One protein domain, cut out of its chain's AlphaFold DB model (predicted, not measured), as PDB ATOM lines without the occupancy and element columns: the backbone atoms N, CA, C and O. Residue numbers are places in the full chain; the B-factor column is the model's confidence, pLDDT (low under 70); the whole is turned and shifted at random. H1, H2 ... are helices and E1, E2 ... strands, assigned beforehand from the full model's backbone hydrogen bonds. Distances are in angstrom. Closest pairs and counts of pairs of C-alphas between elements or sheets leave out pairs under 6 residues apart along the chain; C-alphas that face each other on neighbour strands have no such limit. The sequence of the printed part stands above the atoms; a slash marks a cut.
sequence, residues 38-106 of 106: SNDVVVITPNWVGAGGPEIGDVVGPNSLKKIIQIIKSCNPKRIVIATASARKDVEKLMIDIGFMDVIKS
ATOM      1  N   SER A  38     -57.173  67.715  39.294       97.38
ATOM      2  CA  SER A  38     -56.447  68.214  38.118       97.38
ATOM      3  C   SER A  38     -55.116  68.908  38.389       97.38
ATOM      4  O   SER A  38     -54.371  69.179  37.449       97.38
ATOM      5  N   ASN A  39     -54.763  69.157  39.651       96.50
ATOM      6  CA  ASN A  39     -53.441  69.656  40.022       96.50
ATOM      7  C   ASN A  39     -52.475  68.538  40.435       96.50
ATOM      8  O   ASN A  39     -51.290  68.804  40.662       96.50
ATOM      9  N   ASP A  40     -52.956  67.300  40.534       96.56
ATOM     10  CA  ASP A  40     -52.178  66.186  41.053       96.56
ATOM     11  C   ASP A  40     -51.355  65.488  39.981       96.56
ATOM     12  O   ASP A  40     -51.798  65.249  38.860       96.56
ATOM     13  N   VAL A  41     -50.137  65.119  40.367       96.69
ATOM     14  CA  VAL A  41     -49.315  64.168  39.625       96.69
ATOM     15  C   VAL A  41     -49.460  62.820  40.309       96.69
ATOM     16  O   VAL A  41     -49.124  62.691  41.487       96.69
ATOM     17  N   VAL A  42     -49.956  61.828  39.575       96.50
ATOM     18  CA  VAL A  42     -50.133  60.465  40.079       96.50
ATOM     19  C   VAL A  42     -48.949  59.626  39.630       96.50
ATOM     20  O   VAL A  42     -48.641  59.565  38.439       96.50
ATOM     21  N   VAL A  43     -48.279  58.989  40.585       95.44
ATOM     22  CA  VAL A  43     -47.169  58.073  40.318       95.44
ATOM     23  C   VAL A  43     -47.668  56.651  40.524       95.44
ATOM     24  O   VAL A  43     -48.150  56.322  41.604       95.44
ATOM     25  N   ILE A  44     -47.555  55.819  39.491       93.00
ATOM     26  CA  ILE A  44     -47.873  54.393  39.554       93.00
ATOM     27  C   ILE A  44     -46.544  53.639  39.590       93.00
ATOM     28  O   ILE A  44     -45.743  53.752  38.659       93.00
ATOM     29  N   THR A  45     -46.317  52.894  40.672       89.81
ATOM     30  CA  THR A  45     -45.114  52.079  40.904       89.81
ATOM     31  C   THR A  45     -45.488  50.597  40.904       89.81
ATOM     32  O   THR A  45     -45.696  50.010  41.968       89.81
ATOM     33  N   PRO A  46     -45.671  49.984  39.730       85.88
ATOM     34  CA  PRO A  46     -45.988  48.565  39.656       85.88
ATOM     35  C   PRO A  46     -44.783  47.723  40.117       85.88
ATOM     36  O   PRO A  46     -43.631  48.077  39.860       85.88
ATOM     37  N   ASN A  47     -45.046  46.623  40.829       79.31
ATOM     38  CA  ASN A  47     -43.997  45.722  41.305       79.31
ATOM     39  C   ASN A  47     -43.448  44.873  40.150       79.31
ATOM     40  O   ASN A  47     -44.190  44.068  39.581       79.31
ATOM     41  N   TRP A  48     -42.163  45.059  39.825       73.19
ATOM     42  CA  TRP A  48     -41.465  44.423  38.704       73.19
ATOM     43  C   TRP A  48     -40.137  43.819  39.159       73.19
ATOM     44  O   TRP A  48     -39.121  44.508  39.260       73.19
ATOM     45  N   VAL A  49     -40.115  42.511  39.400       59.66
ATOM     46  CA  VAL A  49     -38.885  41.807  39.807       59.66
ATOM     47  C   VAL A  49     -38.269  40.950  38.694       59.66
ATOM     48  O   VAL A  49     -37.078  40.643  38.759       59.66
ATOM     49  N   GLY A  50     -39.004  40.632  37.619       62.94
ATOM     50  CA  GLY A  50     -38.487  39.825  36.508       62.94
ATOM     51  C   GLY A  50     -39.480  39.620  35.361       62.94
ATOM     52  O   GLY A  50     -40.500  40.291  35.295       62.94
ATOM     53  N   ALA A  51     -39.161  38.689  34.457       62.81
ATOM     54  CA  ALA A  51     -39.984  38.321  33.296       62.81
ATOM     55  C   ALA A  51     -40.972  37.172  33.593       62.81
ATOM     56  O   ALA A  51     -41.387  36.464  32.680       62.81
ATOM     57  N   GLY A  52     -41.281  36.928  34.871       61.56
ATOM     58  CA  GLY A  52     -42.338  35.983  35.232       61.56
ATOM     59  C   GLY A  52     -43.689  36.492  34.737       61.56
ATOM     60  O   GLY A  52     -43.850  37.700  34.585       61.56
ATOM     61  N   GLY A  53     -44.641  35.608  34.456       61.56
ATOM     62  CA  GLY A  53     -46.015  36.028  34.207       61.56
ATOM     63  C   GLY A  53     -46.769  36.303  35.518       61.56
ATOM     64  O   GLY A  53     -46.284  35.959  36.605       61.56
ATOM     65  N   PRO A  54     -47.950  36.944  35.446       61.44
ATOM     66  CA  PRO A  54     -48.772  37.258  36.618       61.44
ATOM     67  C   PRO A  54     -49.178  36.013  37.424       61.44
ATOM     68  O   PRO A  54     -49.393  36.107  38.629       61.44
ATOM     69  N   GLU A  55     -49.213  34.831  36.801       67.31
ATOM     70  CA  GLU A  55     -49.504  33.547  37.444       67.31
ATOM     71  C   GLU A  55     -48.498  33.142  38.532       67.31
ATOM     72  O   GLU A  55     -48.825  32.336  39.400       67.31
ATOM     73  N   ILE A  56     -47.289  33.712  38.511       69.12
ATOM     74  CA  ILE A  56     -46.248  33.454  39.514       69.12
ATOM     75  C   ILE A  56     -46.464  34.338  40.761       69.12
ATOM     76  O   ILE A  56     -45.898  34.070  41.814       69.12
ATOM     77  N   GLY A  57     -47.312  35.374  40.674       64.19
ATOM     78  CA  GLY A  57     -47.608  36.296  41.780       64.19
ATOM     79  C   GLY A  57     -46.498  37.312  42.078       64.19
ATOM     80  O   GLY A  57     -46.657  38.164  42.951       64.19
ATOM     81  N   ASP A  58     -45.397  37.258  41.330       65.50
ATOM     82  CA  ASP A  58     -44.221  38.103  41.540       65.50
ATOM     83  C   ASP A  58     -44.284  39.428  40.761       65.50
ATOM     84  O   ASP A  58     -43.547  40.365  41.076       65.50
ATOM     85  N   VAL A  59     -45.149  39.541  39.746       74.12
ATOM     86  CA  VAL A  59     -45.211  40.717  38.863       74.12
ATOM     87  C   VAL A  59     -46.633  41.203  38.598       74.12
ATOM     88  O   VAL A  59     -47.590  40.434  38.585       74.12
ATOM     89  N   VAL A  60     -46.760  42.502  38.322       81.75
ATOM     90  CA  VAL A  60     -48.004  43.097  37.811       81.75
ATOM     91  C   VAL A  60     -48.201  42.713  36.339       81.75
ATOM     92  O   VAL A  60     -47.274  42.845  35.544       81.75
ATOM     93  N   GLY A  61     -49.412  42.295  35.957       84.88
ATOM     94  CA  GLY A  61     -49.767  42.021  34.560       84.88
ATOM     95  C   GLY A  61     -50.065  43.287  33.729       84.88
ATOM     96  O   GLY A  61     -50.440  44.328  34.279       84.88
ATOM     97  N   PRO A  62     -49.960  43.230  32.386       86.50
ATOM     98  CA  PRO A  62     -50.218  44.390  31.523       86.50
ATOM     99  C   PRO A  62     -51.679  44.861  31.586       86.50
ATOM    100  O   PRO A  62     -51.942  46.064  31.565       86.50
ATOM    101  N   ASN A  63     -52.633  43.935  31.737       88.75
ATOM    102  CA  ASN A  63     -54.056  44.262  31.865       88.75
ATOM    103  C   ASN A  63     -54.366  44.987  33.183       88.75
ATOM    104  O   ASN A  63     -55.041  46.018  33.154       88.75
ATOM    105  N   SER A  64     -53.787  44.531  34.300       90.12
ATOM    106  CA  SER A  64     -53.800  45.248  35.582       90.12
ATOM    107  C   SER A  64     -53.330  46.693  35.433       90.12
ATOM    108  O   SER A  64     -54.043  47.630  35.802       90.12
ATOM    109  N   LEU A  65     -52.141  46.896  34.849       91.31
ATOM    110  CA  LEU A  65     -51.600  48.241  34.661       91.31
ATOM    111  C   LEU A  65     -52.527  49.091  33.784       91.31
ATOM    112  O   LEU A  65     -52.810  50.241  34.123       91.31
ATOM    113  N   LYS A  66     -53.025  48.527  32.679       92.69
ATOM    114  CA  LYS A  66     -53.938  49.217  31.764       92.69
ATOM    115  C   LYS A  66     -55.207  49.677  32.477       92.69
ATOM    116  O   LYS A  66     -55.575  50.844  32.345       92.69
ATOM    117  N   LYS A  67     -55.846  48.801  33.260       94.69
ATOM    118  CA  LYS A  67     -57.071  49.122  34.005       94.69
ATOM    119  C   LYS A  67     -56.829  50.230  35.031       94.69
ATOM    120  O   LYS A  67     -57.602  51.187  35.074       94.69
ATOM    121  N   ILE A  68     -55.725  50.166  35.784       95.00
ATOM    122  CA  ILE A  68     -55.342  51.239  36.716       95.00
ATOM    123  C   ILE A  68     -55.143  52.552  35.955       95.00
ATOM    124  O   ILE A  68     -55.729  53.563  36.330       95.00
ATOM    125  N   ILE A  69     -54.375  52.560  34.859       95.00
ATOM    126  CA  ILE A  69     -54.150  53.773  34.059       95.00
ATOM    127  C   ILE A  69     -55.477  54.364  33.574       95.00
ATOM    128  O   ILE A  69     -55.657  55.576  33.660       95.00
ATOM    129  N   GLN A  70     -56.409  53.543  33.089       95.19
ATOM    130  CA  GLN A  70     -57.721  54.004  32.624       95.19
ATOM    131  C   GLN A  70     -58.536  54.669  33.743       95.19
ATOM    132  O   GLN A  70     -59.061  55.763  33.535       95.19
ATOM    133  N   ILE A  71     -58.590  54.058  34.930       95.50
ATOM    134  CA  ILE A  71     -59.292  54.619  36.097       95.50
ATOM    135  C   ILE A  71     -58.625  55.921  36.559       95.50
ATOM    136  O   ILE A  71     -59.293  56.915  36.820       95.50
ATOM    137  N   ILE A  72     -57.294  55.965  36.622       96.38
ATOM    138  CA  ILE A  72     -56.589  57.185  37.025       96.38
ATOM    139  C   ILE A  72     -56.771  58.293  35.975       96.38
ATOM    140  O   ILE A  72     -56.992  59.441  36.350       96.38
ATOM    141  N   LYS A  73     -56.733  57.976  34.671       95.50
ATOM    142  CA  LYS A  73     -57.012  58.942  33.590       95.50
ATOM    143  C   LYS A  73     -58.424  59.535  33.724       95.50
ATOM    144  O   LYS A  73     -58.574  60.738  33.520       95.50
ATOM    145  N   SER A  74     -59.437  58.748  34.112       95.81
ATOM    146  CA  SER A  74     -60.810  59.257  34.290       95.81
ATOM    147  C   SER A  74     -60.955  60.238  35.463       95.81
ATOM    148  O   SER A  74     -61.866  61.063  35.456       95.81
ATOM    149  N   CYS A  75     -60.014  60.232  36.414       96.62
ATOM    150  CA  CYS A  75     -59.935  61.209  37.506       96.62
ATOM    151  C   CYS A  75     -59.318  62.561  37.079       96.62
ATOM    152  O   CYS A  75     -59.186  63.464  37.903       96.62
ATOM    153  N   ASN A  76     -58.915  62.705  35.810       96.81
ATOM    154  CA  ASN A  76     -58.333  63.918  35.222       96.81
ATOM    155  C   ASN A  76     -57.139  64.520  36.009       96.81
ATOM    156  O   ASN A  76     -57.169  65.708  36.334       96.81
ATOM    157  N   PRO A  77     -56.086  63.747  36.345       97.75
ATOM    158  CA  PRO A  77     -54.892  64.285  36.992       97.75
ATOM    159  C   PRO A  77     -54.089  65.173  36.034       97.75
ATOM    160  O   PRO A  77     -54.136  65.009  34.815       97.75
ATOM    161  N   LYS A  78     -53.236  66.040  36.585       98.25
ATOM    162  CA  LYS A  78     -52.299  66.865  35.804       98.25
ATOM    163  C   LYS A  78     -51.373  66.020  34.932       98.25
ATOM    164  O   LYS A  78     -51.014  66.412  33.824       98.25
ATOM    165  N   ARG A  79     -50.887  64.910  35.491       97.69
ATOM    166  CA  ARG A  79     -49.936  64.001  34.844       97.69
ATOM    167  C   ARG A  79     -49.963  62.641  35.527       97.69
ATOM    168  O   ARG A  79     -50.036  62.567  36.751       97.69
ATOM    169  N   ILE A  80     -49.805  61.585  34.737       96.31
ATOM    170  CA  ILE A  80     -49.518  60.236  35.228       96.31
ATOM    171  C   ILE A  80     -48.048  59.934  34.934       96.31
ATOM    172  O   ILE A  80     -47.561  60.200  33.834       96.31
ATOM    173  N   VAL A  81     -47.329  59.421  35.928       94.69
ATOM    174  CA  VAL A  81     -45.944  58.963  35.801       94.69
ATOM    175  C   VAL A  81     -45.908  57.486  36.148       94.69
ATOM    176  O   VAL A  81     -46.269  57.099  37.257       94.69
ATOM    177  N   ILE A  82     -45.452  56.666  35.210       90.19
ATOM    178  CA  ILE A  82     -45.147  55.266  35.485       90.19
ATOM    179  C   ILE A  82     -43.690  55.229  35.934       90.19
ATOM    180  O   ILE A  82     -42.789  55.490  35.138       90.19
ATOM    181  N   ALA A  83     -43.472  55.024  37.231       86.88
ATOM    182  CA  ALA A  83     -42.148  55.063  37.839       86.88
ATOM    183  C   ALA A  83     -41.735  53.650  38.205       86.88
ATOM    184  O   ALA A  83     -42.308  53.031  39.102       86.88
ATOM    185  N   THR A  84     -40.763  53.132  37.472       76.50
ATOM    186  CA  THR A  84     -40.412  51.726  37.541       76.50
ATOM    187  C   THR A  84     -38.925  51.551  37.702       76.50
ATOM    188  O   THR A  84     -38.115  52.350  37.233       76.50
ATOM    189  N   ALA A  85     -38.574  50.496  38.415       70.31
ATOM    190  CA  ALA A  85     -37.213  50.043  38.572       70.31
ATOM    191  C   ALA A  85     -37.209  48.550  38.272       70.31
ATOM    192  O   ALA A  85     -38.170  47.852  38.586       70.31
ATOM    193  N   SER A  86     -36.133  48.065  37.667       68.69
ATOM    194  CA  SER A  86     -35.922  46.632  37.521       68.69
ATOM    195  C   SER A  86     -34.625  46.256  38.218       68.69
ATOM    196  O   SER A  86     -33.660  47.020  38.196       68.69
ATOM    197  N   ALA A  87     -34.577  45.056  38.793       66.69
ATOM    198  CA  ALA A  87     -33.325  44.471  39.271       66.69
ATOM    199  C   ALA A  87     -32.374  44.078  38.112       66.69
ATOM    200  O   ALA A  87     -31.244  43.648  38.343       66.69
ATOM    201  N   ARG A  88     -32.822  44.199  36.853       64.56
ATOM    202  CA  ARG A  88     -32.050  43.959  35.627       64.56
ATOM    203  C   ARG A  88     -31.449  45.275  35.111       64.56
ATOM    204  O   ARG A  88     -31.937  46.364  35.398       64.56
ATOM    205  N   LYS A  89     -30.390  45.173  34.303       64.69
ATOM    206  CA  LYS A  89     -29.724  46.343  33.699       64.69
ATOM    207  C   LYS A  89     -30.504  46.973  32.537       64.69
ATOM    208  O   LYS A  89     -30.287  48.146  32.263       64.69
ATOM    209  N   ASP A  90     -31.385  46.223  31.876       80.94
ATOM    210  CA  ASP A  90     -32.114  46.671  30.681       80.94
ATOM    211  C   ASP A  90     -33.629  46.709  30.942       80.94
ATOM    212  O   ASP A  90     -34.343  45.717  30.780       80.94
ATOM    213  N   VAL A  91     -34.089  47.863  31.431       78.88
ATOM    214  CA  VAL A  91     -35.493  48.115  31.796       78.88
ATOM    215  C   VAL A  91     -36.378  48.206  30.553       78.88
ATOM    216  O   VAL A  91     -37.508  47.727  30.576       78.88
ATOM    217  N   GLU A  92     -35.878  48.800  29.468       83.50
ATOM    218  CA  GLU A  92     -36.660  49.024  28.250       83.50
ATOM    219  C   GLU A  92     -37.014  47.703  27.572       83.50
ATOM    220  O   GLU A  92     -38.183  47.468  27.261       83.50
ATOM    221  N   LYS A  93     -36.034  46.803  27.425       82.94
ATOM    222  CA  LYS A  93     -36.287  45.470  26.878       82.94
ATOM    223  C   LYS A  93     -37.316  44.708  27.706       82.94
ATOM    224  O   LYS A  93     -38.254  44.153  27.147       82.94
ATOM    225  N   LEU A  94     -37.186  44.743  29.035       78.06
ATOM    226  CA  LEU A  94     -38.152  44.095  29.919       78.06
ATOM    227  C   LEU A  94     -39.567  44.642  29.693       78.06
ATOM    228  O   LEU A  94     -40.494  43.851  29.604       78.06
ATOM    229  N   MET A  95     -39.732  45.964  29.557       80.69
ATOM    230  CA  MET A  95     -41.035  46.597  29.305       80.69
ATOM    231  C   MET A  95     -41.671  46.175  27.977       80.69
ATOM    232  O   MET A  95     -42.900  46.122  27.887       80.69
ATOM    233  N   ILE A  96     -40.854  45.915  26.955       84.19
ATOM    234  CA  ILE A  96     -41.314  45.389  25.667       84.19
ATOM    235  C   ILE A  96     -41.740  43.929  25.834       84.19
ATOM    236  O   ILE A  96     -42.870  43.593  25.490       84.19
ATOM    237  N   ASP A  97     -40.881  43.096  26.426       80.62
ATOM    238  CA  ASP A  97     -41.100  41.649  26.560       80.62
ATOM    239  C   ASP A  97     -42.395  41.318  27.330       80.62
ATOM    240  O   ASP A  97     -43.089  40.361  26.997       80.62
ATOM    241  N   ILE A  98     -42.756  42.131  28.330       77.25
ATOM    242  CA  ILE A  98     -43.971  41.939  29.146       77.25
ATOM    243  C   ILE A  98     -45.217  42.666  28.597       77.25
ATOM    244  O   ILE A  98     -46.280  42.619  29.217       77.25
ATOM    245  N   GLY A  99     -45.107  43.380  27.468       81.62
ATOM    246  CA  GLY A  99     -46.225  44.085  26.817       81.62
ATOM    247  C   GLY A  99     -46.631  45.418  27.462       81.62
ATOM    248  O   GLY A  99     -47.680  45.983  27.156       81.62
ATOM    249  N   PHE A 100     -45.815  45.961  28.365       83.81
ATOM    250  CA  PHE A 100     -46.119  47.209  29.072       83.81
ATOM    251  C   PHE A 100     -45.879  48.444  28.214       83.81
ATOM    252  O   PHE A 100     -46.573  49.451  28.366       83.81
ATOM    253  N   MET A 101     -44.903  48.371  27.308       86.50
ATOM    254  CA  MET A 101     -44.637  49.455  26.370       86.50
ATOM    255  C   MET A 101     -45.880  49.768  25.518       86.50
ATOM    256  O   MET A 101     -46.179  50.938  25.286       86.50
ATOM    257  N   ASP A 102     -46.646  48.743  25.137       87.00
ATOM    258  CA  ASP A 102     -47.884  48.896  24.367       87.00
ATOM    259  C   ASP A 102     -48.995  49.545  25.197       87.00
ATOM    260  O   ASP A 102     -49.686  50.446  24.723       87.00
ATOM    261  N   VAL A 103     -49.120  49.157  26.471       87.19
ATOM    262  CA  VAL A 103     -50.084  49.752  27.411       87.19
ATOM    263  C   VAL A 103     -49.802  51.239  27.638       87.19
ATOM    264  O   VAL A 103     -50.726  52.048  27.677       87.19
ATOM    265  N   ILE A 104     -48.531  51.616  27.790       84.12
ATOM    266  CA  ILE A 104     -48.134  53.001  28.079       84.12
ATOM    267  C   ILE A 104     -48.282  53.899  26.845       84.12
ATOM    268  O   ILE A 104     -48.600  55.080  26.991       84.12
ATOM    269  N   LYS A 105     -48.057  53.358  25.641       83.25
ATOM    270  CA  LYS A 105     -48.206  54.093  24.376       83.25
ATOM    271  C   LYS A 105     -49.662  54.224  23.904       83.25
ATOM    272  O   LYS A 105     -49.904  55.038  23.015       83.25
ATOM    273  N   SER A 106     -50.598  53.456  24.475       72.31
ATOM    274  CA  SER A 106     -52.043  53.521  24.178       72.31
ATOM    275  C   SER A 106     -52.797  54.647  24.898       72.31
ATOM    276  O   SER A 106     -53.706  55.217  24.261       72.31
TER     277      SER A 106
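AT A GLANCE: This is residues 38 to 106 of the 106 residues of an uncharacterized protein of uncultured Clostridium sp (UniProt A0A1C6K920). Two short parallel strands, E1 and E2, lie side by side, and the longer helix H1 between them in the chain runs back along the pair. H3 packs on the first residues of H1, and H2 makes a corner with H3. The printed part has 69 residues, in the order E1, H1, E2, H2, H3; the class is mixed, helices and strands, with under half of the residues in named elements. The whole is compact, with a radius of gyration of the C-alphas of 12.4 A and spans of 35 by 23 by 19 A.

HOW THE PARTS SIT: E1, residues 41 to 44, and E2, residues 79 to 82, are parallel neighbours at 21 degrees; N 42 and O 79 are within hydrogen-bond range at 2.9 A, N 81 and O 42 at 2.8 A. With H1, residues 62 to 74, they form a strand-helix-strand unit, two parallel neighbour strands with a helix between, whose crossover is right-handed. The closest C-alphas of H1 and E2, those of Lys 73 and Ile 80, are 7.8 A apart. H1, with residues 62 to 66 alone, touches H3, residues 100 to 105, at a shallow tilt of 30 degrees, the same way; their closest C-alphas, Pro 62 and Phe 100, are 5.5 A apart. H2, residues 91 to 97, is close to H3 but not clearly touching, about perpendicular at 83 degrees; their closest C-alphas, Met 95 and Met 101, are 5.5 A apart. H1 and H2 are apart. In H1, H2 and H3 every O i to N i+4 pair is within hydrogen-bond range.

IN THESE COORDINATES: E1 begins at C-alpha 41, (-49.315, 64.168, 39.625). H1 measures 18.5 A, E2 and H2 10.0 A each. H3 ends at C-alpha 105, (-48.206, 54.093, 24.376).

THE WHOLE: The C-alphas farthest apart, Asn 39 and Ile 56, are 36.9 A apart. The printed part has no cut; the link E1 to H1, 17 residues, is long. The model's pLDDT is under 70 at residues 49 to 58 and 86 to 89.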